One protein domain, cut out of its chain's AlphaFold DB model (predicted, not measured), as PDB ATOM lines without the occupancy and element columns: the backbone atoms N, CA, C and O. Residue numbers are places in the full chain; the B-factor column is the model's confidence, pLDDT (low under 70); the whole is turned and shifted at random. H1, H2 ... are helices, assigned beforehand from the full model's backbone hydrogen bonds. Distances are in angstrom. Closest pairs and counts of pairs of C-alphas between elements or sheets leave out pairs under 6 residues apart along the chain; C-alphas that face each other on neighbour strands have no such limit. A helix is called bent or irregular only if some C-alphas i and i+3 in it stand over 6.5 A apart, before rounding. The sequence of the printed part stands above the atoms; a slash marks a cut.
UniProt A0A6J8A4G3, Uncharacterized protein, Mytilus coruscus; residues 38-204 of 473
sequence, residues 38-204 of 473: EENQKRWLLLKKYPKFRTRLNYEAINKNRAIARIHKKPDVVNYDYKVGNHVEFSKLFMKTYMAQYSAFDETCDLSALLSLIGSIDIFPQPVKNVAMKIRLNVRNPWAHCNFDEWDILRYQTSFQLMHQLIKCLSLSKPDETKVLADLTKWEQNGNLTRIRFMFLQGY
ATOM      1  N   GLU A  38      54.357 -71.400  -4.670       44.84
ATOM      2  CA  GLU A  38      55.263 -70.327  -5.077       44.84
ATOM      3  C   GLU A  38      55.439 -70.235  -6.596       44.84
ATOM      4  O   GLU A  38      55.718 -69.151  -7.106       44.84
ATOM      5  N   GLU A  39      55.261 -71.320  -7.352       41.31
ATOM      6  CA  GLU A  39      55.456 -71.318  -8.806       41.31
ATOM      7  C   GLU A  39      54.195 -70.846  -9.553       41.31
ATOM      8  O   GLU A  39      54.278 -70.083 -10.524       41.31
ATOM      9  N   ASN A  40      53.005 -71.152  -9.021       38.62
ATOM     10  CA  ASN A  40      51.754 -70.516  -9.455       38.62
ATOM     11  C   ASN A  40      51.674 -69.044  -9.010       38.62
ATOM     12  O   ASN A  40      51.191 -68.203  -9.779       38.62
ATOM     13  N   GLN A  41      52.273 -68.694  -7.860       46.12
ATOM     14  CA  GLN A  41      52.575 -67.300  -7.536       46.12
ATOM     15  C   GLN A  41      53.758 -66.712  -8.363       46.12
ATOM     16  O   GLN A  41      53.944 -65.503  -8.486       46.12
ATOM     17  N   LYS A  42      54.572 -67.532  -9.015       45.00
ATOM     18  CA  LYS A  42      55.445 -67.164 -10.145       45.00
ATOM     19  C   LYS A  42      54.618 -66.637 -11.336       45.00
ATOM     20  O   LYS A  42      54.810 -65.536 -11.864       45.00
ATOM     21  N   ARG A  43      53.638 -67.450 -11.750       45.78
ATOM     22  CA  ARG A  43      52.889 -67.330 -13.018       45.78
ATOM     23  C   ARG A  43      51.916 -66.153 -13.108       45.78
ATOM     24  O   ARG A  43      51.921 -65.468 -14.127       45.78
ATOM     25  N   TRP A  44      51.134 -65.842 -12.072       48.50
ATOM     26  CA  TRP A  44      50.285 -64.627 -12.042       48.50
ATOM     27  C   TRP A  44      51.096 -63.317 -12.152       48.50
ATOM     28  O   TRP A  44      50.632 -62.357 -12.765       48.50
ATOM     29  N   LEU A  45      52.329 -63.254 -11.627       51.03
ATOM     30  CA  LEU A  45      53.217 -62.089 -11.772       51.03
ATOM     31  C   LEU A  45      53.771 -61.957 -13.198       51.03
ATOM     32  O   LEU A  45      53.969 -60.834 -13.667       51.03
ATOM     33  N   LEU A  46      53.975 -63.085 -13.887       49.16
ATOM     34  CA  LEU A  46      54.332 -63.132 -15.308       49.16
ATOM     35  C   LEU A  46      53.144 -62.743 -16.195       49.16
ATOM     36  O   LEU A  46      53.321 -61.961 -17.116       49.16
ATOM     37  N   LEU A  47      51.923 -63.182 -15.877       56.12
ATOM     38  CA  LEU A  47      50.713 -62.762 -16.592       56.12
ATOM     39  C   LEU A  47      50.423 -61.268 -16.421       56.12
ATOM     40  O   LEU A  47      49.868 -60.657 -17.325       56.12
ATOM     41  N   LYS A  48      50.836 -60.643 -15.311       65.44
ATOM     42  CA  LYS A  48      50.702 -59.192 -15.072       65.44
ATOM     43  C   LYS A  48      51.612 -58.332 -15.956       65.44
ATOM     44  O   LYS A  48      51.418 -57.114 -16.004       65.44
ATOM     45  N   LYS A  49      52.613 -58.913 -16.625       68.94
ATOM     46  CA  LYS A  49      53.603 -58.177 -17.419       68.94
ATOM     47  C   LYS A  49      53.812 -58.818 -18.782       68.94
ATOM     48  O   LYS A  49      54.093 -60.000 -18.889       68.94
ATOM     49  N   TYR A  50      53.774 -58.015 -19.835       69.25
ATOM     50  CA  TYR A  50      54.070 -58.518 -21.166       69.25
ATOM     51  C   TYR A  50      55.548 -58.966 -21.260       69.25
ATOM     52  O   TYR A  50      56.426 -58.167 -20.898       69.25
ATOM     53  N   PRO A  51      55.852 -60.200 -21.723       60.19
ATOM     54  CA  PRO A  51      57.153 -60.848 -21.514       60.19
ATOM     55  C   PRO A  51      58.370 -60.052 -21.997       60.19
ATOM     56  O   PRO A  51      59.399 -60.035 -21.325       60.19
ATOM     57  N   LYS A  52      58.256 -59.357 -23.133       61.47
ATOM     58  CA  LYS A  52      59.401 -58.709 -23.788       61.47
ATOM     59  C   LYS A  52      59.774 -57.348 -23.195       61.47
ATOM     60  O   LYS A  52      60.952 -57.023 -23.106       61.47
ATOM     61  N   PHE A  53      58.787 -56.563 -22.758       61.19
ATOM     62  CA  PHE A  53      58.997 -55.177 -22.305       61.19
ATOM     63  C   PHE A  53      58.687 -54.952 -20.826       61.19
ATOM     64  O   PHE A  53      58.800 -53.834 -20.332       61.19
ATOM     65  N   ARG A  54      58.259 -56.001 -20.107       62.22
ATOM     66  CA  ARG A  54      57.774 -55.921 -18.719       62.22
ATOM     67  C   ARG A  54      56.633 -54.904 -18.519       62.22
ATOM     68  O   ARG A  54      56.341 -54.539 -17.377       62.22
ATOM     69  N   THR A  55      55.973 -54.477 -19.600       70.62
ATOM     70  CA  THR A  55      54.831 -53.556 -19.581       70.62
ATOM     71  C   THR A  55      53.695 -54.188 -18.798       70.62
ATOM     72  O   THR A  55      53.323 -55.328 -19.073       70.62
ATOM     73  N   ARG A  56      53.142 -53.466 -17.818       76.62
ATOM     74  CA  ARG A  56      51.985 -53.957 -17.063       76.62
ATOM     75  C   ARG A  56      50.780 -54.064 -17.990       76.62
ATOM     76  O   ARG A  56      50.413 -53.082 -18.630       76.62
ATOM     77  N   LEU A  57      50.188 -55.251 -18.036       86.00
ATOM     78  CA  LEU A  57      48.962 -55.509 -18.783       86.00
ATOM     79  C   LEU A  57      47.756 -54.986 -17.996       86.00
ATOM     80  O   LEU A  57      47.694 -55.112 -16.770       86.00
ATOM     81  N   ASN A  58      46.809 -54.372 -18.701       87.62
ATOM     82  CA  ASN A  58      45.659 -53.712 -18.101       87.62
ATOM     83  C   ASN A  58      44.497 -54.683 -17.841       87.62
ATOM     84  O   ASN A  58      43.495 -54.680 -18.553       87.62
ATOM     85  N   TYR A  59      44.612 -55.490 -16.786       87.75
ATOM     86  CA  TYR A  59      43.544 -56.409 -16.377       87.75
ATOM     87  C   TYR A  59      42.290 -55.708 -15.836       87.75
ATOM     88  O   TYR A  59      41.230 -56.321 -15.806       87.75
ATOM     89  N   GLU A  60      42.360 -54.421 -15.476       87.12
ATOM     90  CA  GLU A  60      41.170 -53.638 -15.101       87.12
ATOM     91  C   GLU A  60      40.153 -53.560 -16.260       87.12
ATOM     92  O   GLU A  60      38.947 -53.440 -16.036       87.12
ATOM     93  N   ALA A  61      40.636 -53.640 -17.505       87.88
ATOM     94  CA  ALA A  61      39.837 -53.478 -18.714       87.88
ATOM     95  C   ALA A  61      39.014 -54.715 -19.124       87.88
ATOM     96  O   ALA A  61      38.227 -54.623 -20.067       87.88
ATOM     97  N   ILE A  62      39.175 -55.856 -18.445       87.88
ATOM     98  CA  ILE A  62      38.475 -57.113 -18.758       87.88
ATOM     99  C   ILE A  62      37.669 -57.622 -17.554       87.88
ATOM    100  O   ILE A  62      37.796 -57.085 -16.454       87.88
ATOM    101  N   ASN A  63      36.795 -58.612 -17.774       85.94
ATOM    102  CA  ASN A  63      36.026 -59.325 -16.737       85.94
ATOM    103  C   ASN A  63      35.281 -58.439 -15.727       85.94
ATOM    104  O   ASN A  63      35.033 -58.833 -14.593       85.94
ATOM    105  N   LYS A  64      34.930 -57.206 -16.118       85.69
ATOM    106  CA  LYS A  64      34.322 -56.199 -15.231       85.69
ATOM    107  C   LYS A  64      35.178 -55.872 -13.987       85.69
ATOM    108  O   LYS A  64      34.660 -55.293 -13.034       85.69
ATOM    109  N   ASN A  65      36.492 -56.115 -14.027       84.50
ATOM    110  CA  ASN A  65      37.431 -55.833 -12.931       84.50
ATOM    111  C   ASN A  65      37.417 -54.358 -12.487       84.50
ATOM    112  O   ASN A  65      37.584 -54.042 -11.308       84.50
ATOM    113  N   ARG A  66      37.127 -53.432 -13.410       80.31
ATOM    114  CA  ARG A  66      36.904 -52.011 -13.101       80.31
ATOM    115  C   ARG A  66      35.792 -51.765 -12.072       80.31
ATOM    116  O   ARG A  66      35.886 -50.816 -11.296       80.31
ATOM    117  N   ALA A  67      34.728 -52.572 -12.070       75.81
ATOM    118  CA  ALA A  67      33.635 -52.433 -11.107       75.81
ATOM    119  C   ALA A  67      34.105 -52.791  -9.687       75.81
ATOM    120  O   ALA A  67      33.824 -52.049  -8.749       75.81
ATOM    121  N   ILE A  68      34.920 -53.843  -9.560       68.06
ATOM    122  CA  ILE A  68      35.553 -54.274  -8.303       68.06
ATOM    123  C   ILE A  68      36.480 -53.169  -7.766       68.06
ATOM    124  O   ILE A  68      36.411 -52.796  -6.597       68.06
ATOM    125  N   ALA A  69      37.281 -52.549  -8.640       61.53
ATOM    126  CA  ALA A  69      38.190 -51.461  -8.266       61.53
ATOM    127  C   ALA A  69      37.478 -50.207  -7.713       61.53
ATOM    128  O   ALA A  69      38.038 -49.495  -6.878       61.53
ATOM    129  N   ARG A  70      36.245 -49.928  -8.162       62.72
ATOM    130  CA  ARG A  70      35.447 -48.785  -7.679       62.72
ATOM    131  C   ARG A  70      34.866 -49.019  -6.283       62.72
ATOM    132  O   ARG A  70      34.758 -48.056  -5.529       62.72
ATOM    133  N   ILE A  71      34.539 -50.265  -5.932       60.59
ATOM    134  CA  ILE A  71      33.969 -50.635  -4.625       60.59
ATOM    135  C   ILE A  71      34.991 -50.405  -3.502       60.59
ATOM    136  O   ILE A  71      34.667 -49.818  -2.473       60.59
ATOM    137  N   HIS A  72      36.252 -50.780  -3.722       58.09
ATOM    138  CA  HIS A  72      37.278 -50.762  -2.672       58.09
ATOM    139  C   HIS A  72      38.076 -49.447  -2.560       58.09
ATOM    140  O   HIS A  72      39.025 -49.378  -1.780       58.09
ATOM    141  N   LYS A  73      37.731 -48.392  -3.325       53.84
ATOM    142  CA  LYS A  73      38.437 -47.081  -3.403       53.84
ATOM    143  C   LYS A  73      39.950 -47.151  -3.711       53.84
ATOM    144  O   LYS A  73      40.614 -46.119  -3.793       53.84
ATOM    145  N   LYS A  74      40.491 -48.351  -3.918       55.75
ATOM    146  CA  LYS A  74      41.828 -48.686  -4.408       55.75
ATOM    147  C   LYS A  74      41.675 -49.896  -5.335       55.75
ATOM    148  O   LYS A  74      40.807 -50.729  -5.073       55.75
ATOM    149  N   PRO A  75      42.481 -50.008  -6.406       58.81
ATOM    150  CA  PRO A  75      42.437 -51.178  -7.270       58.81
ATOM    151  C   PRO A  75      42.796 -52.412  -6.444       58.81
ATOM    152  O   PRO A  75      43.954 -52.599  -6.069       58.81
ATOM    153  N   ASP A  76      41.791 -53.233  -6.142       63.34
ATOM    154  CA  ASP A  76      41.964 -54.520  -5.480       63.34
ATOM    155  C   ASP A  76      42.470 -55.546  -6.500       63.34
ATOM    156  O   ASP A  76      41.773 -56.451  -6.951       63.34
ATOM    157  N   VAL A  77      43.719 -55.335  -6.924       67.38
ATOM    158  CA  VAL A  77      44.429 -56.177  -7.892       67.38
ATOM    159  C   VAL A  77      44.601 -57.617  -7.403       67.38
ATOM    160  O   VAL A  77      44.995 -58.472  -8.191       67.38
ATOM    161  N   VAL A  78      44.334 -57.924  -6.134       68.81
ATOM    162  CA  VAL A  78      44.352 -59.308  -5.644       68.81
ATOM    163  C   VAL A  78      43.125 -60.069  -6.151       68.81
ATOM    164  O   VAL A  78      43.262 -61.222  -6.545       68.81
ATOM    165  N   ASN A  79      41.979 -59.392  -6.252       72.50
ATOM    166  CA  ASN A  79      40.677 -59.987  -6.562       72.50
ATOM    167  C   ASN A  79      40.232 -59.819  -8.025       72.50
ATOM    168  O   ASN A  79      39.073 -60.066  -8.353       72.50
ATOM    169  N   TYR A  80      41.120 -59.381  -8.919       81.62
ATOM    170  CA  TYR A  80      40.810 -59.339 -10.350       81.62
ATOM    171  C   TYR A  80      40.660 -60.751 -10.921       81.62
ATOM    172  O   TYR A  80      41.458 -61.638 -10.623       81.62
ATOM    173  N   ASP A  81      39.696 -60.928 -11.821       83.69
ATOM    174  CA  ASP A  81      39.654 -62.094 -12.694       83.69
ATOM    175  C   ASP A  81      40.655 -61.893 -13.841       83.69
ATOM    176  O   ASP A  81      40.497 -61.010 -14.691       83.69
ATOM    177  N   TYR A  82      41.709 -62.708 -13.848       84.00
ATOM    178  CA  TYR A  82      42.809 -62.660 -14.815       84.00
ATOM    179  C   TYR A  82      42.579 -63.536 -16.057       84.00
ATOM    180  O   TYR A  82      43.458 -63.608 -16.919       84.00
ATOM    181  N   LYS A  83      41.435 -64.223 -16.167       84.38
ATOM    182  CA  LYS A  83      41.133 -65.094 -17.307       84.38
ATOM    183  C   LYS A  83      40.957 -64.265 -18.580       84.38
ATOM    184  O   LYS A  83      40.161 -63.338 -18.613       84.38
ATOM    185  N   VAL A  84      41.677 -64.613 -19.642       85.56
ATOM    186  CA  VAL A  84      41.505 -63.999 -20.967       85.56
ATOM    187  C   VAL A  84      40.747 -64.991 -21.837       85.56
ATOM    188  O   VAL A  84      41.294 -66.033 -22.195       85.56
ATOM    189  N   GLY A  85      39.478 -64.713 -22.122       83.00
ATOM    190  CA  GLY A  85      38.581 -65.647 -22.796       83.00
ATOM    191  C   GLY A  85      38.624 -65.577 -24.320       83.00
ATOM    192  O   GLY A  85      38.323 -66.565 -24.983       83.00
ATOM    193  N   ASN A  86      38.984 -64.427 -24.896       86.44
ATOM    194  CA  ASN A  86      38.952 -64.214 -26.345       86.44
ATOM    195  C   ASN A  86      39.966 -63.152 -26.816       86.44
ATOM    196  O   ASN A  86      40.604 -62.461 -26.019       86.44
ATOM    197  N   HIS A  87      40.106 -63.009 -28.138       87.12
ATOM    198  CA  HIS A  87      41.040 -62.057 -28.751       87.12
ATOM    199  C   HIS A  87      40.698 -60.584 -28.458       87.12
ATOM    200  O   HIS A  87      41.604 -59.754 -28.426       87.12
ATOM    201  N   VAL A  88      39.422 -60.255 -28.220       90.12
ATOM    202  CA  VAL A  88      38.967 -58.896 -27.871       90.12
ATOM    203  C   VAL A  88      39.400 -58.541 -26.446       90.12
ATOM    204  O   VAL A  88      39.885 -57.447 -26.180       90.12
ATOM    205  N   GLU A  89      39.272 -59.467 -25.501       89.38
ATOM    206  CA  GLU A  89      39.770 -59.289 -24.135       89.38
ATOM    207  C   GLU A  89      41.292 -59.223 -24.103       89.38
ATOM    208  O   GLU A  89      41.855 -58.360 -23.431       89.38
ATOM    209  N   PHE A  90      41.961 -60.068 -24.892       89.19
ATOM    210  CA  PHE A  90      43.411 -60.020 -25.030       89.19
ATOM    211  C   PHE A  90      43.891 -58.645 -25.510       89.19
ATOM    212  O   PHE A  90      44.843 -58.100 -24.953       89.19
ATOM    213  N   SER A  91      43.222 -58.038 -26.495       89.38
ATOM    214  CA  SER A  91      43.622 -56.723 -26.995       89.38
ATOM    215  C   SER A  91      43.409 -55.601 -25.983       89.38
ATOM    216  O   SER A  91      44.238 -54.693 -25.905       89.38
ATOM    217  N   LYS A  92      42.364 -55.674 -25.149       90.62
ATOM    218  CA  LYS A  92      42.095 -54.683 -24.088       90.62
ATOM    219  C   LYS A  92      43.233 -54.568 -23.071       90.62
ATOM    220  O   LYS A  92      43.453 -53.484 -22.532       90.62
ATOM    221  N   LEU A  93      44.013 -55.634 -22.871       89.12
ATOM    222  CA  LEU A  93      45.169 -55.640 -21.968       89.12
ATOM    223  C   LEU A  93      46.280 -54.658 -22.374       89.12
ATOM    224  O   LEU A  93      47.063 -54.242 -21.521       89.12
ATOM    225  N   PHE A  94      46.357 -54.264 -23.647       87.25
ATOM    226  CA  PHE A  94      47.384 -53.350 -24.167       87.25
ATOM    227  C   PHE A  94      46.928 -51.886 -24.194       87.25
ATOM    228  O   PHE A  94      47.593 -51.027 -24.777       87.25
ATOM    229  N   MET A  95      45.773 -51.582 -23.601       86.44
ATOM    230  CA  MET A  95      45.088 -50.305 -23.784       86.44
ATOM    231  C   MET A  95      44.744 -49.676 -22.447       86.44
ATOM    232  O   MET A  95      44.571 -50.355 -21.437       86.44
ATOM    233  N   LYS A  96      44.598 -48.350 -22.432       84.44
ATOM    234  CA  LYS A  96      44.059 -47.657 -21.259       84.44
ATOM    235  C   LYS A  96      42.581 -48.010 -21.087       84.44
ATOM    236  O   LYS A  96      41.863 -48.159 -22.072       84.44
ATOM    237  N   THR A  97      42.108 -48.057 -19.846       84.94
ATOM    238  CA  THR A  97      40.756 -48.525 -19.493       84.94
ATOM    239  C   THR A  97      39.639 -47.766 -20.226       84.94
ATOM    240  O   THR A  97      38.633 -48.358 -20.598       84.94
ATOM    241  N   TYR A  98      39.815 -46.469 -20.502       83.00
ATOM    242  CA  TYR A  98      38.830 -45.687 -21.261       83.00
ATOM    243  C   TYR A  98      38.801 -46.005 -22.768       83.00
ATOM    244  O   TYR A  98      37.769 -45.784 -23.390       83.00
ATOM    245  N   MET A  99      39.891 -46.532 -23.343       83.25
ATOM    246  CA  MET A  99      39.995 -46.948 -24.755       83.25
ATOM    247  C   MET A  99      39.508 -48.387 -24.983       83.25
ATOM    248  O   MET A  99      39.311 -48.803 -26.118       83.25
ATOM    249  N   ALA A 100      39.328 -49.159 -23.912       87.38
ATOM    250  CA  ALA A 100      39.017 -50.585 -23.945       87.38
ATOM    251  C   ALA A 100      37.503 -50.894 -23.912       87.38
ATOM    252  O   ALA A 100      37.093 -51.948 -23.428       87.38
ATOM    253  N   GLN A 101      36.660 -49.973 -24.395       86.50
ATOM    254  CA  GLN A 101      35.193 -50.039 -24.267       86.50
ATOM    255  C   GLN A 101      34.475 -50.726 -25.447       86.50
ATOM    256  O   GLN A 101      33.258 -50.636 -25.552       86.50
ATOM    257  N   TYR A 102      35.203 -51.431 -26.314       88.50
ATOM    258  CA  TYR A 102      34.652 -52.088 -27.505       88.50
ATOM    259  C   TYR A 102      34.253 -53.548 -27.253       88.50
ATOM    260  O   TYR A 102      34.811 -54.220 -26.377       88.50
ATOM    261  N   SER A 103      33.291 -54.047 -28.029       87.88
ATOM    262  CA  SER A 103      32.813 -55.439 -27.979       87.88
ATOM    263  C   SER A 103      33.447 -56.327 -29.048       87.88
ATOM    264  O   SER A 103      33.561 -57.532 -28.835       87.88
ATOM    265  N   ALA A 104      33.905 -55.745 -30.157       89.81
ATOM    266  CA  ALA A 104      34.585 -56.435 -31.251       89.81
ATOM    267  C   ALA A 104      35.524 -55.471 -32.006       89.81
ATOM    268  O   ALA A 104      35.604 -54.293 -31.669       89.81
ATOM    269  N   PHE A 105      36.266 -55.968 -33.002       87.31
ATOM    270  CA  PHE A 105      37.075 -55.139 -33.911       87.31
ATOM    271  C   PHE A 105      36.219 -54.600 -35.066       87.31
ATOM    272  O   PHE A 105      36.474 -54.885 -36.233       87.31
ATOM    273  N   ASP A 106      35.172 -53.867 -34.711       87.25
ATOM    274  CA  ASP A 106      34.202 -53.257 -35.616       87.25
ATOM    275  C   ASP A 106      34.094 -51.747 -35.333       87.25
ATOM    276  O   ASP A 106      34.998 -51.148 -34.745       87.25
ATOM    277  N   GLU A 107      32.986 -51.124 -35.731       85.19
ATOM    278  CA  GLU A 107      32.707 -49.700 -35.511       85.19
ATOM    279  C   GLU A 107      32.717 -49.289 -34.026       85.19
ATOM    280  O   GLU A 107      32.904 -48.113 -33.714       85.19
ATOM    281  N   THR A 108      32.579 -50.240 -33.093       86.62
ATOM    282  CA  THR A 108      32.690 -49.975 -31.650       86.62
ATOM    283  C   THR A 108      34.139 -49.796 -31.187       86.62
ATOM    284  O   THR A 108      34.377 -49.268 -30.096       86.62
ATOM    285  N   CYS A 109      35.123 -50.211 -31.997       87.56
ATOM    286  CA  CYS A 109      36.548 -50.084 -31.713       87.56
ATOM    287  C   CYS A 109      37.129 -48.799 -32.311       87.56
ATOM    288  O   CYS A 109      37.265 -48.630 -33.521       87.56
ATOM    289  N   ASP A 110      37.549 -47.890 -31.434       86.19
ATOM    290  CA  ASP A 110      38.179 -46.636 -31.826       86.19
ATOM    291  C   ASP A 110      39.468 -46.872 -32.650       86.19
ATOM    292  O   ASP A 110      40.382 -47.590 -32.240       86.19
ATOM    293  N   LEU A 111      39.575 -46.228 -33.818       87.69
ATOM    294  CA  LEU A 111      40.715 -46.410 -34.731       87.69
ATOM    295  C   LEU A 111      42.074 -46.046 -34.109       87.69
ATOM    296  O   LEU A 111      43.079 -46.691 -34.408       87.69
ATOM    297  N   SER A 112      42.145 -45.045 -33.223       87.25
ATOM    298  CA  SER A 112      43.401 -44.746 -32.515       87.25
ATOM    299  C   SER A 112      43.749 -45.822 -31.503       87.25
ATOM    300  O   SER A 112      44.929 -46.046 -31.224       87.25
ATOM    301  N   ALA A 113      42.734 -46.475 -30.951       87.94
ATOM    302  CA  ALA A 113      42.867 -47.635 -30.101       87.94
ATOM    303  C   ALA A 113      43.467 -48.806 -30.915       87.94
ATOM    304  O   ALA A 113      44.512 -49.335 -30.532       87.94
ATOM    305  N   LEU A 114      42.919 -49.115 -32.095       90.00
ATOM    306  CA  LEU A 114      43.456 -50.143 -32.999       90.00
ATOM    307  C   LEU A 114      44.913 -49.858 -33.417       90.00
ATOM    308  O   LEU A 114      45.779 -50.727 -33.322       90.00
ATOM    309  N   LEU A 115      45.227 -48.618 -33.806       91.19
ATOM    310  CA  LEU A 115      46.596 -48.222 -34.162       91.19
ATOM    311  C   LEU A 115      47.554 -48.311 -32.958       91.19
ATOM    312  O   LEU A 115      48.719 -48.679 -33.118       91.19
ATOM    313  N   SER A 116      47.069 -48.031 -31.739       88.12
ATOM    314  CA  SER A 116      47.820 -48.263 -30.494       88.12
ATOM    315  C   SER A 116      48.169 -49.730 -30.308       88.12
ATOM    316  O   SER A 116      49.275 -50.050 -29.872       88.12
ATOM    317  N   LEU A 117      47.211 -50.607 -30.602       90.38
ATOM    318  CA  LEU A 117      47.343 -52.042 -30.431       90.38
ATOM    319  C   LEU A 117      48.418 -52.599 -31.365       90.38
ATOM    320  O   LEU A 117      49.329 -53.285 -30.905       90.38
ATOM    321  N   ILE A 118      48.373 -52.209 -32.646       90.38
ATOM    322  CA  ILE A 118      49.385 -52.577 -33.647       90.38
ATOM    323  C   ILE A 118      50.784 -52.155 -33.183       90.38
ATOM    324  O   ILE A 118      51.720 -52.944 -33.251       90.38
ATOM    325  N   GLY A 119      50.924 -50.939 -32.645       87.88
ATOM    326  CA  GLY A 119      52.195 -50.450 -32.105       87.88
ATOM    327  C   GLY A 119      52.699 -51.209 -30.868       87.88
ATOM    328  O   GLY A 119      53.904 -51.230 -30.620       87.88
ATOM    329  N   SER A 120      51.801 -51.841 -30.106       84.31
ATOM    330  CA  SER A 120      52.103 -52.409 -28.783       84.31
ATOM    331  C   SER A 120      52.321 -53.928 -28.779       84.31
ATOM    332  O   SER A 120      53.012 -54.426 -27.893       84.31
ATOM    333  N   ILE A 121      51.762 -54.672 -29.742       85.31
ATOM    334  CA  ILE A 121      51.859 -56.144 -29.798       85.31
ATOM    335  C   ILE A 121      53.077 -56.588 -30.619       85.31
ATOM    336  O   ILE A 121      53.322 -56.090 -31.714       85.31
ATOM    337  N   ASP A 122      53.830 -57.576 -30.129       82.25
ATOM    338  CA  ASP A 122      55.066 -58.050 -30.773       82.25
ATOM    339  C   ASP A 122      54.914 -58.831 -32.068       82.25
ATOM    340  O   ASP A 122      55.877 -58.905 -32.827       82.25
ATOM    341  N   ILE A 123      53.726 -59.360 -32.347       85.56
ATOM    342  CA  ILE A 123      53.460 -60.076 -33.596       85.56
ATOM    343  C   ILE A 123      53.628 -59.174 -34.825       85.56
ATOM    344  O   ILE A 123      53.925 -59.662 -35.911       85.56
ATOM    345  N   PHE A 124      53.476 -57.855 -34.657       87.94
ATOM    346  CA  PHE A 124      53.655 -56.900 -35.741       87.94
ATOM    347  C   PHE A 124      55.138 -56.536 -35.923       87.94
ATOM    348  O   PHE A 124      55.790 -56.091 -34.970       87.94
ATOM    349  N   PRO A 125      55.682 -56.649 -37.149       89.44
ATOM    350  CA  PRO A 125      57.036 -56.203 -37.459       89.44
ATOM    351  C   PRO A 125      57.249 -54.712 -37.160       89.44
ATOM    352  O   PRO A 125      56.335 -53.895 -37.297       89.44
ATOM    353  N   GLN A 126      58.483 -54.322 -36.824       90.25
ATOM    354  CA  GLN A 126      58.816 -52.923 -36.522       90.25
ATOM    355  C   GLN A 126      58.422 -51.923 -37.633       90.25
ATOM    356  O   GLN A 126      57.937 -50.841 -37.290       90.25
ATOM    357  N   PRO A 127      58.547 -52.243 -38.941       91.81
ATOM    358  CA  PRO A 127      58.044 -51.370 -40.003       91.81
ATOM    359  C   PRO A 127      56.543 -51.074 -39.879       91.81
ATOM    360  O   PRO A 127      56.145 -49.914 -39.960       91.81
ATOM    361  N   VAL A 128      55.726 -52.093 -39.591       93.62
ATOM    362  CA  VAL A 128      54.273 -51.951 -39.392       93.62
ATOM    363  C   VAL A 128      53.988 -51.059 -38.186       93.62
ATOM    364  O   VAL A 128      53.220 -50.104 -38.289       93.62
ATOM    365  N   LYS A 129      54.666 -51.320 -37.060       92.94
ATOM    366  CA  LYS A 129      54.532 -50.532 -35.825       92.94
ATOM    367  C   LYS A 129      54.837 -49.052 -36.054       92.94
ATOM    368  O   LYS A 129      54.070 -48.187 -35.634       92.94
ATOM    369  N   ASN A 130      55.934 -48.757 -36.752       93.56
ATOM    370  CA  ASN A 130      56.367 -47.389 -37.029       93.56
ATOM    371  C   ASN A 130      55.342 -46.625 -37.877       93.56
ATOM    372  O   ASN A 130      55.023 -45.476 -37.570       93.56
ATOM    373  N   VAL A 131      54.815 -47.254 -38.931       95.44
ATOM    374  CA  VAL A 131      53.834 -46.614 -39.818       95.44
ATOM    375  C   VAL A 131      52.494 -46.423 -39.103       95.44
ATOM    376  O   VAL A 131      51.942 -45.325 -39.145       95.44
ATOM    377  N   ALA A 132      52.012 -47.430 -38.368       94.81
ATOM    378  CA  ALA A 132      50.775 -47.330 -37.591       94.81
ATOM    379  C   ALA A 132      50.826 -46.177 -36.571       94.81
ATOM    380  O   ALA A 132      49.878 -45.396 -36.454       94.81
ATOM    381  N   MET A 133      51.960 -46.008 -35.883       94.25
ATOM    382  CA  MET A 133      52.147 -44.904 -34.939       94.25
ATOM    383  C   MET A 133      52.216 -43.535 -35.628       94.25
ATOM    384  O   MET A 133      51.645 -42.575 -35.108       94.25
ATOM    385  N   LYS A 134      52.834 -43.430 -36.814       95.56
ATOM    386  CA  LYS A 134      52.818 -42.190 -37.615       95.56
ATOM    387  C   LYS A 134      51.406 -41.815 -38.057       95.56
ATOM    388  O   LYS A 134      51.024 -40.660 -37.908       95.56
ATOM    389  N   ILE A 135      50.616 -42.775 -38.541       95.62
ATOM    390  CA  ILE A 135      49.211 -42.537 -38.919       95.62
ATOM    391  C   ILE A 135      48.422 -42.048 -37.710       95.62
ATOM    392  O   ILE A 135      47.693 -41.061 -37.799       95.62
ATOM    393  N   ARG A 136      48.597 -42.691 -36.553       94.50
ATOM    394  CA  ARG A 136      47.903 -42.288 -35.332       94.50
ATOM    395  C   ARG A 136      48.200 -40.838 -34.950       94.50
ATOM    396  O   ARG A 136      47.268 -40.097 -34.651       94.50
ATOM    397  N   LEU A 137      49.478 -40.457 -34.934       92.69
ATOM    398  CA  LEU A 137      49.926 -39.143 -34.464       92.69
ATOM    399  C   LEU A 137      49.677 -38.024 -35.479       92.69
ATOM    400  O   LEU A 137      49.272 -36.941 -35.075       92.69
ATOM    401  N   ASN A 138      49.881 -38.285 -36.772       92.44
ATOM    402  CA  ASN A 138      49.899 -37.236 -37.796       92.44
ATOM    403  C   ASN A 138      48.601 -37.147 -38.606       92.44
ATOM    404  O   ASN A 138      48.341 -36.102 -39.202       92.44
ATOM    405  N   VAL A 139      47.798 -38.219 -38.621       92.56
ATOM    406  CA  VAL A 139      46.582 -38.321 -39.440       92.56
ATOM    407  C   VAL A 139      45.346 -38.467 -38.558       92.56
ATOM    408  O   VAL A 139      44.537 -37.551 -38.477       92.56
ATOM    409  N   ARG A 140      45.214 -39.585 -37.831       92.25
ATOM    410  CA  ARG A 140      43.999 -39.914 -37.070       92.25
ATOM    411  C   ARG A 140      43.741 -38.900 -35.955       92.25
ATOM    412  O   ARG A 140      42.664 -38.317 -35.909       92.25
ATOM    413  N   ASN A 141      44.682 -38.716 -35.024       91.19
ATOM    414  CA  ASN A 141      44.459 -37.838 -33.868       91.19
ATOM    415  C   ASN A 141      44.179 -36.380 -34.284       91.19
ATOM    416  O   ASN A 141      43.210 -35.826 -33.768       91.19
ATOM    417  N   PRO A 142      44.935 -35.778 -35.227       90.44
ATOM    418  CA  PRO A 142      44.617 -34.445 -35.730       90.44
ATOM    419  C   PRO A 142      43.267 -34.386 -36.442       90.44
ATOM    420  O   PRO A 142      42.580 -33.382 -36.342       90.44
ATOM    421  N   TRP A 143      42.846 -35.454 -37.127       88.81
ATOM    422  CA  TRP A 143      41.550 -35.475 -37.810       88.81
ATOM    423  C   TRP A 143      40.378 -35.567 -36.826       88.81
ATOM    424  O   TRP A 143      39.361 -34.906 -37.000       88.81
ATOM    425  N   ALA A 144      40.534 -36.333 -35.743       86.00
ATOM    426  CA  ALA A 144      39.534 -36.425 -34.676       86.00
ATOM    427  C   ALA A 144      39.333 -35.096 -33.916       86.00
ATOM    428  O   ALA A 144      38.292 -34.891 -33.297       86.00
ATOM    429  N   HIS A 145      40.316 -34.194 -33.981       85.31
ATOM    430  CA  HIS A 145      40.274 -32.840 -33.428       85.31
ATOM    431  C   HIS A 145      40.626 -31.825 -34.523       85.31
ATOM    432  O   HIS A 145      41.568 -31.047 -34.383       85.31
ATOM    433  N   CYS A 146      39.907 -31.907 -35.648       85.62
ATOM    434  CA  CYS A 146      40.271 -31.234 -36.889       85.62
ATOM    435  C   CYS A 146      40.367 -29.711 -36.735       85.62
ATOM    436  O   CYS A 146      39.366 -29.036 -36.503       85.62
ATOM    437  N   ASN A 147      41.571 -29.186 -36.956       83.38
ATOM    438  CA  ASN A 147      41.800 -27.786 -37.278       83.38
ATOM    439  C   ASN A 147      42.029 -27.666 -38.789       83.38
ATOM    440  O   ASN A 147      43.100 -28.031 -39.273       83.38
ATOM    441  N   PHE A 148      41.022 -27.198 -39.533       79.50
ATOM    442  CA  PHE A 148      41.055 -27.153 -41.002       79.50
ATOM    443  C   PHE A 148      42.215 -26.322 -41.566       79.50
ATOM    444  O   PHE A 148      42.696 -26.641 -42.651       79.50
ATOM    445  N   ASP A 149      42.722 -25.346 -40.810       81.25
ATOM    446  CA  ASP A 149      43.852 -24.508 -41.225       81.25
ATOM    447  C   ASP A 149      45.169 -25.291 -41.322       81.25
ATOM    448  O   ASP A 149      46.080 -24.907 -42.052       81.25
ATOM    449  N   GLU A 150      45.281 -26.421 -40.619       78.44
ATOM    450  CA  GLU A 150      46.478 -27.260 -40.647       78.44
ATOM    451  C   GLU A 150      46.429 -28.382 -41.701       78.44
ATOM    452  O   GLU A 150      47.351 -29.203 -41.758       78.44
ATOM    453  N   TRP A 151      45.355 -28.470 -42.497       82.25
ATOM    454  CA  TRP A 151      45.128 -29.532 -43.487       82.25
ATOM    455  C   TRP A 151      45.375 -29.052 -44.919       82.25
ATOM    456  O   TRP A 151      44.460 -28.945 -45.737       82.25
ATOM    457  N   ASP A 152      46.644 -28.806 -45.237       78.75
ATOM    458  CA  ASP A 152      47.075 -28.446 -46.585       78.75
ATOM    459  C   ASP A 152      47.190 -29.655 -47.542       78.75
ATOM    460  O   ASP A 152      46.983 -30.827 -47.196       78.75
ATOM    461  N   ILE A 153      47.523 -29.355 -48.802       76.12
ATOM    462  CA  ILE A 153      47.683 -30.352 -49.870       76.12
ATOM    463  C   ILE A 153      48.729 -31.404 -49.492       76.12
ATOM    464  O   ILE A 153      48.513 -32.597 -49.721       76.12
ATOM    465  N   LEU A 154      49.844 -30.958 -48.913       81.00
ATOM    466  CA  LEU A 154      50.977 -31.806 -48.586       81.00
ATOM    467  C   LEU A 154      50.620 -32.776 -47.458       81.00
ATOM    468  O   LEU A 154      50.919 -33.968 -47.554       81.00
ATOM    469  N   ARG A 155      49.928 -32.310 -46.414       83.81
ATOM    470  CA  ARG A 155      49.466 -33.139 -45.296       83.81
ATOM    471  C   ARG A 155      48.425 -34.154 -45.743       83.81
ATOM    472  O   ARG A 155      48.490 -35.311 -45.322       83.81
ATOM    473  N   TYR A 156      47.512 -33.763 -46.633       84.44
ATOM    474  CA  TYR A 156      46.556 -34.687 -47.243       84.44
ATOM    475  C   TYR A 156      47.268 -35.814 -48.005       84.44
ATOM    476  O   TYR A 156      47.054 -36.989 -47.707       84.44
ATOM    477  N   GLN A 157      48.182 -35.476 -48.921       85.44
ATOM    478  CA  GLN A 157      48.946 -36.465 -49.694       85.44
ATOM    479  C   GLN A 157      49.797 -37.364 -48.789       85.44
ATOM    480  O   GLN A 157      49.781 -38.586 -48.921       85.44
ATOM    481  N   THR A 158      50.482 -36.774 -47.806       89.88
ATOM    482  CA  THR A 158      51.290 -37.516 -46.825       89.88
ATOM    483  C   THR A 158      50.435 -38.505 -46.027       89.88
ATOM    484  O   THR A 158      50.882 -39.609 -45.717       89.88
ATOM    485  N   SER A 159      49.184 -38.149 -45.721       91.88
ATOM    486  CA  SER A 159      48.255 -39.029 -45.006       91.88
ATOM    487  C   SER A 159      47.933 -40.289 -45.808       91.88
ATOM    488  O   SER A 159      48.037 -41.396 -45.276       91.88
ATOM    489  N   PHE A 160      47.608 -40.143 -47.096       92.06
ATOM    490  CA  PHE A 160      47.356 -41.279 -47.987       92.06
ATOM    491  C   PHE A 160      48.611 -42.117 -48.226       92.06
ATOM    492  O   PHE A 160      48.542 -43.343 -48.160       92.06
ATOM    493  N   GLN A 161      49.778 -41.488 -48.387       93.69
ATOM    494  CA  GLN A 161      51.054 -42.202 -48.499       93.69
ATOM    495  C   GLN A 161      51.334 -43.084 -47.276       93.69
ATOM    496  O   GLN A 161      51.716 -44.245 -47.431       93.69
ATOM    497  N   LEU A 162      51.102 -42.570 -46.063       95.19
ATOM    498  CA  LEU A 162      51.250 -43.354 -44.836       95.19
ATOM    499  C   LEU A 162      50.273 -44.538 -44.800       95.19
ATOM    500  O   LEU A 162      50.680 -45.646 -44.451       95.19
ATOM    501  N   MET A 163      49.009 -44.337 -45.189       94.56
ATOM    502  CA  MET A 163      48.006 -45.412 -45.244       94.56
ATOM    503  C   MET A 163      48.364 -46.490 -46.281       94.56
ATOM    504  O   MET A 163      48.337 -47.678 -45.959       94.56
ATOM    505  N   HIS A 164      48.798 -46.094 -47.481       94.00
ATOM    506  CA  HIS A 164      49.315 -47.014 -48.500       94.00
ATOM    507  C   HIS A 164      50.519 -47.813 -47.989       94.00
ATOM    508  O   HIS A 164      50.605 -49.023 -48.208       94.00
ATOM    509  N   GLN A 165      51.442 -47.151 -47.287       94.19
ATOM    510  CA  GLN A 165      52.603 -47.809 -46.698       94.19
ATOM    511  C   GLN A 165      52.190 -48.831 -45.633       94.19
ATOM    512  O   GLN A 165      52.760 -49.920 -45.590       94.19
ATOM    513  N   LEU A 166      51.189 -48.521 -44.800       93.75
ATOM    514  CA  LEU A 166      50.703 -49.448 -43.778       93.75
ATOM    515  C   LEU A 166      50.163 -50.729 -44.414       93.75
ATOM    516  O   LEU A 166      50.563 -51.814 -44.000       93.75
ATOM    517  N   ILE A 167      49.312 -50.600 -45.437       93.12
ATOM    518  CA  ILE A 167      48.716 -51.743 -46.145       93.12
ATOM    519  C   ILE A 167      49.810 -52.650 -46.718       93.12
ATOM    520  O   ILE A 167      49.799 -53.854 -46.470       93.12
ATOM    521  N   LYS A 168      50.813 -52.069 -47.389       90.81
ATOM    522  CA  LYS A 168      51.944 -52.825 -47.953       90.81
ATOM    523  C   LYS A 168      52.809 -53.507 -46.892       90.81
ATOM    524  O   LYS A 168      53.374 -54.565 -47.144       90.81
ATOM    525  N   CYS A 169      52.946 -52.918 -45.704       90.56
ATOM    526  CA  CYS A 169      53.728 -53.522 -44.623       90.56
ATOM    527  C   CYS A 169      52.968 -54.627 -43.870       90.56
ATOM    528  O   CYS A 169      53.612 -55.495 -43.280       90.56
ATOM    529  N   LEU A 170      51.629 -54.619 -43.878       87.06
ATOM    530  CA  LEU A 170      50.798 -55.584 -43.144       87.06
ATOM    531  C   LEU A 170      50.865 -57.015 -43.697       87.06
ATOM    532  O   LEU A 170      50.407 -57.928 -43.016       87.06
ATOM    533  N   SER A 171      51.485 -57.221 -44.867       84.88
ATOM    534  CA  SER A 171      51.679 -58.544 -45.483       84.88
ATOM    535  C   SER A 171      50.359 -59.313 -45.638       84.88
ATOM    536  O   SER A 171      50.247 -60.472 -45.239       84.88
ATOM    537  N   LEU A 172      49.341 -58.633 -46.171       88.69
ATOM    538  CA  LEU A 172      48.018 -59.210 -46.415       88.69
ATOM    539  C   LEU A 172      48.065 -60.254 -47.544       88.69
ATOM    540  O   LEU A 172      49.042 -60.366 -48.288       88.69
ATOM    541  N   SER A 173      46.979 -61.014 -47.704       93.81
ATOM    542  CA  SER A 173      46.811 -61.843 -48.899       93.81
ATOM    543  C   SER A 173      46.793 -60.946 -50.150       93.81
ATOM    544  O   SER A 173      46.261 -59.837 -50.108       93.81
ATOM    545  N   LYS A 174      47.352 -61.403 -51.282       91.88
ATOM    546  CA  LYS A 174      47.363 -60.601 -52.526       91.88
ATOM    547  C   LYS A 174      45.965 -60.099 -52.940       91.88
ATOM    548  O   LYS A 174      45.873 -58.937 -53.343       91.88
ATOM    549  N   PRO A 175      44.888 -60.909 -52.853       92.38
ATOM    550  CA  PRO A 175      43.533 -60.430 -53.125       92.38
ATOM    551  C   PRO A 175      43.090 -59.301 -52.187       92.38
ATOM    552  O   PRO A 175      42.593 -58.281 -52.665       92.38
ATOM    553  N   ASP A 176      43.310 -59.449 -50.877       91.00
ATOM    554  CA  ASP A 176      42.884 -58.456 -49.884       91.00
ATOM    555  C   ASP A 176      43.690 -57.162 -50.003       91.00
ATOM    556  O   ASP A 176      43.118 -56.074 -49.985       91.00
ATOM    557  N   GLU A 177      45.008 -57.267 -50.198       92.50
ATOM    558  CA  GLU A 177      45.876 -56.110 -50.426       92.50
ATOM    559  C   GLU A 177      45.415 -55.315 -51.651       92.50
ATOM    560  O   GLU A 177      45.242 -54.100 -51.576       92.50
ATOM    561  N   THR A 178      45.153 -56.004 -52.767       93.06
ATOM    562  CA  THR A 178      44.719 -55.366 -54.020       93.06
ATOM    563  C   THR A 178      43.382 -54.656 -53.844       93.06
ATOM    564  O   THR A 178      43.225 -53.519 -54.289       93.06
ATOM    565  N   LYS A 179      42.426 -55.302 -53.164       94.50
ATOM    566  CA  LYS A 179      41.103 -54.732 -52.905       94.50
ATOM    567  C   LYS A 179      41.195 -53.473 -52.042       94.50
ATOM    568  O   LYS A 179      40.691 -52.426 -52.436       94.50
ATOM    569  N   VAL A 180      41.883 -53.555 -50.902       92.44
ATOM    570  CA  VAL A 180      41.996 -52.432 -49.956       92.44
ATOM    571  C   VAL A 180      42.781 -51.268 -50.570       92.44
ATOM    572  O   VAL A 180      42.418 -50.110 -50.368       92.44
ATOM    573  N   LEU A 181      43.825 -51.543 -51.363       93.62
ATOM    574  CA  LEU A 181      44.549 -50.502 -52.097       93.62
ATOM    575  C   LEU A 181      43.669 -49.817 -53.149       93.62
ATOM    576  O   LEU A 181      43.718 -48.594 -53.256       93.62
ATOM    577  N   ALA A 182      42.863 -50.573 -53.901       92.44
ATOM    578  CA  ALA A 182      41.951 -50.007 -54.893       92.44
ATOM    579  C   ALA A 182      40.894 -49.098 -54.243       92.44
ATOM    580  O   ALA A 182      40.646 -47.994 -54.736       92.44
ATOM    581  N   ASP A 183      40.328 -49.520 -53.110       93.06
ATOM    582  CA  ASP A 183      39.383 -48.712 -52.336       93.06
ATOM    583  C   ASP A 183      40.041 -47.420 -51.825       93.06
ATOM    584  O   ASP A 183      39.475 -46.334 -51.979       93.06
ATOM    585  N   LEU A 184      41.271 -47.506 -51.303       92.38
ATOM    586  CA  LEU A 184      42.017 -46.340 -50.824       92.38
ATOM    587  C   LEU A 184      42.333 -45.347 -51.956       92.38
ATOM    588  O   LEU A 184      42.137 -44.144 -51.787       92.38
ATOM    589  N   THR A 185      42.755 -45.835 -53.126       90.88
ATOM    590  CA  THR A 185      43.005 -44.988 -54.304       90.88
ATOM    591  C   THR A 185      41.724 -44.322 -54.802       90.88
ATOM    592  O   THR A 185      41.733 -43.140 -55.147       90.88
ATOM    593  N   LYS A 186      40.591 -45.035 -54.791       90.38
ATOM    594  CA  LYS A 186      39.288 -44.448 -55.126       90.38
ATOM    595  C   LYS A 186      38.922 -43.315 -54.161       90.38
ATOM    596  O   LYS A 186      38.413 -42.281 -54.594       90.38
ATOM    597  N   TRP A 187      39.188 -43.482 -52.866       84.88
ATOM    598  CA  TRP A 187      38.936 -42.444 -51.859       84.88
ATOM    599  C   TRP A 187      39.837 -41.221 -52.050       84.88
ATOM    600  O   TRP A 187      39.350 -40.092 -51.967       84.88
ATOM    601  N   GLU A 188      41.115 -41.430 -52.371       86.94
ATOM    602  CA  GLU A 188      42.062 -40.355 -52.690       86.94
ATOM    603  C   GLU A 188      41.594 -39.528 -53.903       86.94
ATOM    604  O   GLU A 188      41.567 -38.296 -53.871       86.94
ATOM    605  N   GLN A 189      41.147 -40.197 -54.971       81.44
ATOM    606  CA  GLN A 189      40.667 -39.543 -56.192       81.44
ATOM    607  C   GLN A 189      39.359 -38.767 -55.972       81.44
ATOM    608  O   GLN A 189      39.240 -37.612 -56.390       81.44
ATOM    609  N   ASN A 190      38.392 -39.364 -55.270       75.69
ATOM    610  CA  ASN A 190      37.111 -38.719 -54.965       75.69
ATOM    611  C   ASN A 190      37.272 -37.501 -54.039       75.69
ATOM    612  O   ASN A 190      36.591 -36.483 -54.212       75.69
ATOM    613  N   GLY A 191      38.194 -37.578 -53.073       68.25
ATOM    614  CA  GLY A 191      38.546 -36.447 -52.219       68.25
ATOM    615  C   GLY A 191      39.138 -35.282 -53.016       68.25
ATOM    616  O   GLY A 191      38.709 -34.141 -52.839       68.25
ATOM    617  N   ASN A 192      40.046 -35.558 -53.958       62.00
ATOM    618  CA  ASN A 192      40.644 -34.535 -54.824       62.00
ATOM    619  C   ASN A 192      39.611 -33.815 -55.709       62.00
ATOM    620  O   ASN A 192      39.648 -32.591 -55.809       62.00
ATOM    621  N   LEU A 193      38.643 -34.537 -56.285       56.84
ATOM    622  CA  LEU A 193      37.540 -33.956 -57.068       56.84
ATOM    623  C   LEU A 193      36.664 -33.007 -56.238       56.84
ATOM    624  O   LEU A 193      36.324 -31.908 -56.677       56.84
ATOM    625  N   THR A 194      36.337 -33.408 -55.009       57.22
ATOM    626  CA  THR A 194      35.531 -32.595 -54.084       57.22
ATOM    627  C   THR A 194      36.298 -31.349 -53.624       57.22
ATOM    628  O   THR A 194      35.713 -30.284 -53.440       57.22
ATOM    629  N   ARG A 195      37.630 -31.445 -53.507       57.62
ATOM    630  CA  ARG A 195      38.503 -30.344 -53.078       57.62
ATOM    631  C   ARG A 195      38.818 -29.345 -54.188       57.62
ATOM    632  O   ARG A 195      38.805 -28.149 -53.925       57.62
ATOM    633  N   ILE A 196      39.008 -29.806 -55.426       57.19
ATOM    634  CA  ILE A 196      39.028 -28.946 -56.619       57.19
ATOM    635  C   ILE A 196      37.740 -28.103 -56.647       57.19
ATOM    636  O   ILE A 196      37.795 -26.883 -56.772       57.19
ATOM    637  N   ARG A 197      36.587 -28.731 -56.379       52.94
ATOM    638  CA  ARG A 197      35.277 -28.067 -56.257       52.94
ATOM    639  C   ARG A 197      35.193 -27.042 -55.116       52.94
ATOM    640  O   ARG A 197      34.544 -26.016 -55.281       52.94
ATOM    641  N   PHE A 198      35.864 -27.282 -53.988       49.56
ATOM    642  CA  PHE A 198      35.927 -26.340 -52.863       49.56
ATOM    643  C   PHE A 198      36.877 -25.158 -53.132       49.56
ATOM    644  O   PHE A 198      36.545 -24.027 -52.796       49.56
ATOM    645  N   MET A 199      38.010 -25.382 -53.809       53.28
ATOM    646  CA  MET A 199      38.916 -24.309 -54.251       53.28
ATOM    647  C   MET A 199      38.255 -23.398 -55.302       53.28
ATOM    648  O   MET A 199      38.472 -22.188 -55.274       53.28
ATOM    649  N   PHE A 200      37.381 -23.946 -56.157       50.44
ATOM    650  CA  PHE A 200      36.528 -23.176 -57.076       50.44
ATOM    651  C   PHE A 200      35.525 -22.256 -56.356       50.44
ATOM    652  O   PHE A 200      35.235 -21.170 -56.850       50.44
ATOM    653  N   LEU A 201      35.012 -22.655 -55.186       48.72
ATOM    654  CA  LEU A 201      34.064 -21.856 -54.394       48.72
ATOM    655  C   LEU A 201      34.741 -20.741 -53.573       48.72
ATOM    656  O   LEU A 201      34.056 -19.845 -53.093       48.72
ATOM    657  N   GLN A 202      36.072 -20.782 -53.432       45.22
ATOM    658  CA  GLN A 202      36.876 -19.840 -52.636       45.22
ATOM    659  C   GLN A 202      37.552 -18.734 -53.483       45.22
ATOM    660  O   GLN A 202      38.342 -17.958 -52.959       45.22
ATOM    661  N   GLY A 203      37.236 -18.622 -54.782       43.72
ATOM    662  CA  GLY A 203      37.540 -17.416 -55.571       43.72
ATOM    663  C   GLY A 203      38.965 -17.272 -56.121       43.72
ATOM    664  O   GLY A 203      39.386 -16.155 -56.419       43.72
ATOM    665  N   TYR A 204      39.716 -18.361 -56.305       48.06
ATOM    666  CA  TYR A 204      40.992 -18.292 -57.033       48.06
ATOM    667  C   TYR A 204      40.762 -17.968 -58.525       48.06
ATOM    668  O   TYR A 204      39.899 -18.566 -59.168       48.06
TER     669      TYR A 204
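What this domain is: This is residues 38 to 204 of the 473 residues of an uncharacterized protein of Mytilus coruscus (UniProt A0A6J8A4G3). Four helices, H4 to H7, fold back and forth in a zigzag, each packing on the one before, and a loose head of three short helices, H1 to H3, joined by long loops, extends from the H4 end. Residues 38 to 43 of H1 stick out at one end, residues 196 to 204, mostly H7, at the other. The printed part has 167 residues with seven named helices, H1 to H7, and no named strand: all helix. It is loose, with a radius of gyration of the C-alphas of 20.5 A, and elongated, spanning 72 by 38 by 24 A.

How they stand to each other: Start at H1, residues 38 to 47, then H2, residues 65 to 71; each touches no helix. H3, residues 87 to 92, is close to but not clearly touching H4, residues 111 to 120: the closest C-alphas, Ser 91 and Leu 117, are 6.9 A apart, the lines about perpendicular at 87 degrees. H4 and H5, residues 126 to 144, touch as a hairpin, closest at C-alphas 119 and 129, 4.4 A, at a shallow tilt of 25 degrees, opposite ways. H5 and H6, residues 153 to 169, touch as a hairpin, closest at C-alphas 128 and 169, 5.5 A, at 36 degrees, only just a steep tilt, opposite ways. H7, residues 174 to 201, touches H6 with residues 177 to 188 alone, as a hairpin, closest at C-alphas 167 and 177, 6.7 A, at a shallow tilt of 6 degrees, opposite ways. The helix packing is mostly aligned, only just, with 2 of 3 touching pairs at a shallow tilt. Every O i to N i+4 pair is within hydrogen-bond range in H2, H3, H4, H6 and H7; 5 of 6 are in H1, 12 of 15 in H5.

Where its parts are: Find C-alpha 38 at (55.263, -70.327, -5.077), where H1 begins. H5 runs 25.4 A, with a kink of 29 degrees near residue 136, and is only just irregular: C-alphas 138 and 141 are 6.7 A apart. H6 runs 24.5 A; H7 runs 41.0 A to C-alpha 201 at (34.064, -21.856, -54.394).

The domain as a whole: The C-alphas farthest apart, Glu 38 and Gly 203, are 75.3 A apart. The printed part has no cut. The links H1 to H2, H2 to H3 and H3 to H4 are long. pLDDT is under 70 in residues 38 to 54, 68 to 78 and 191 to 204.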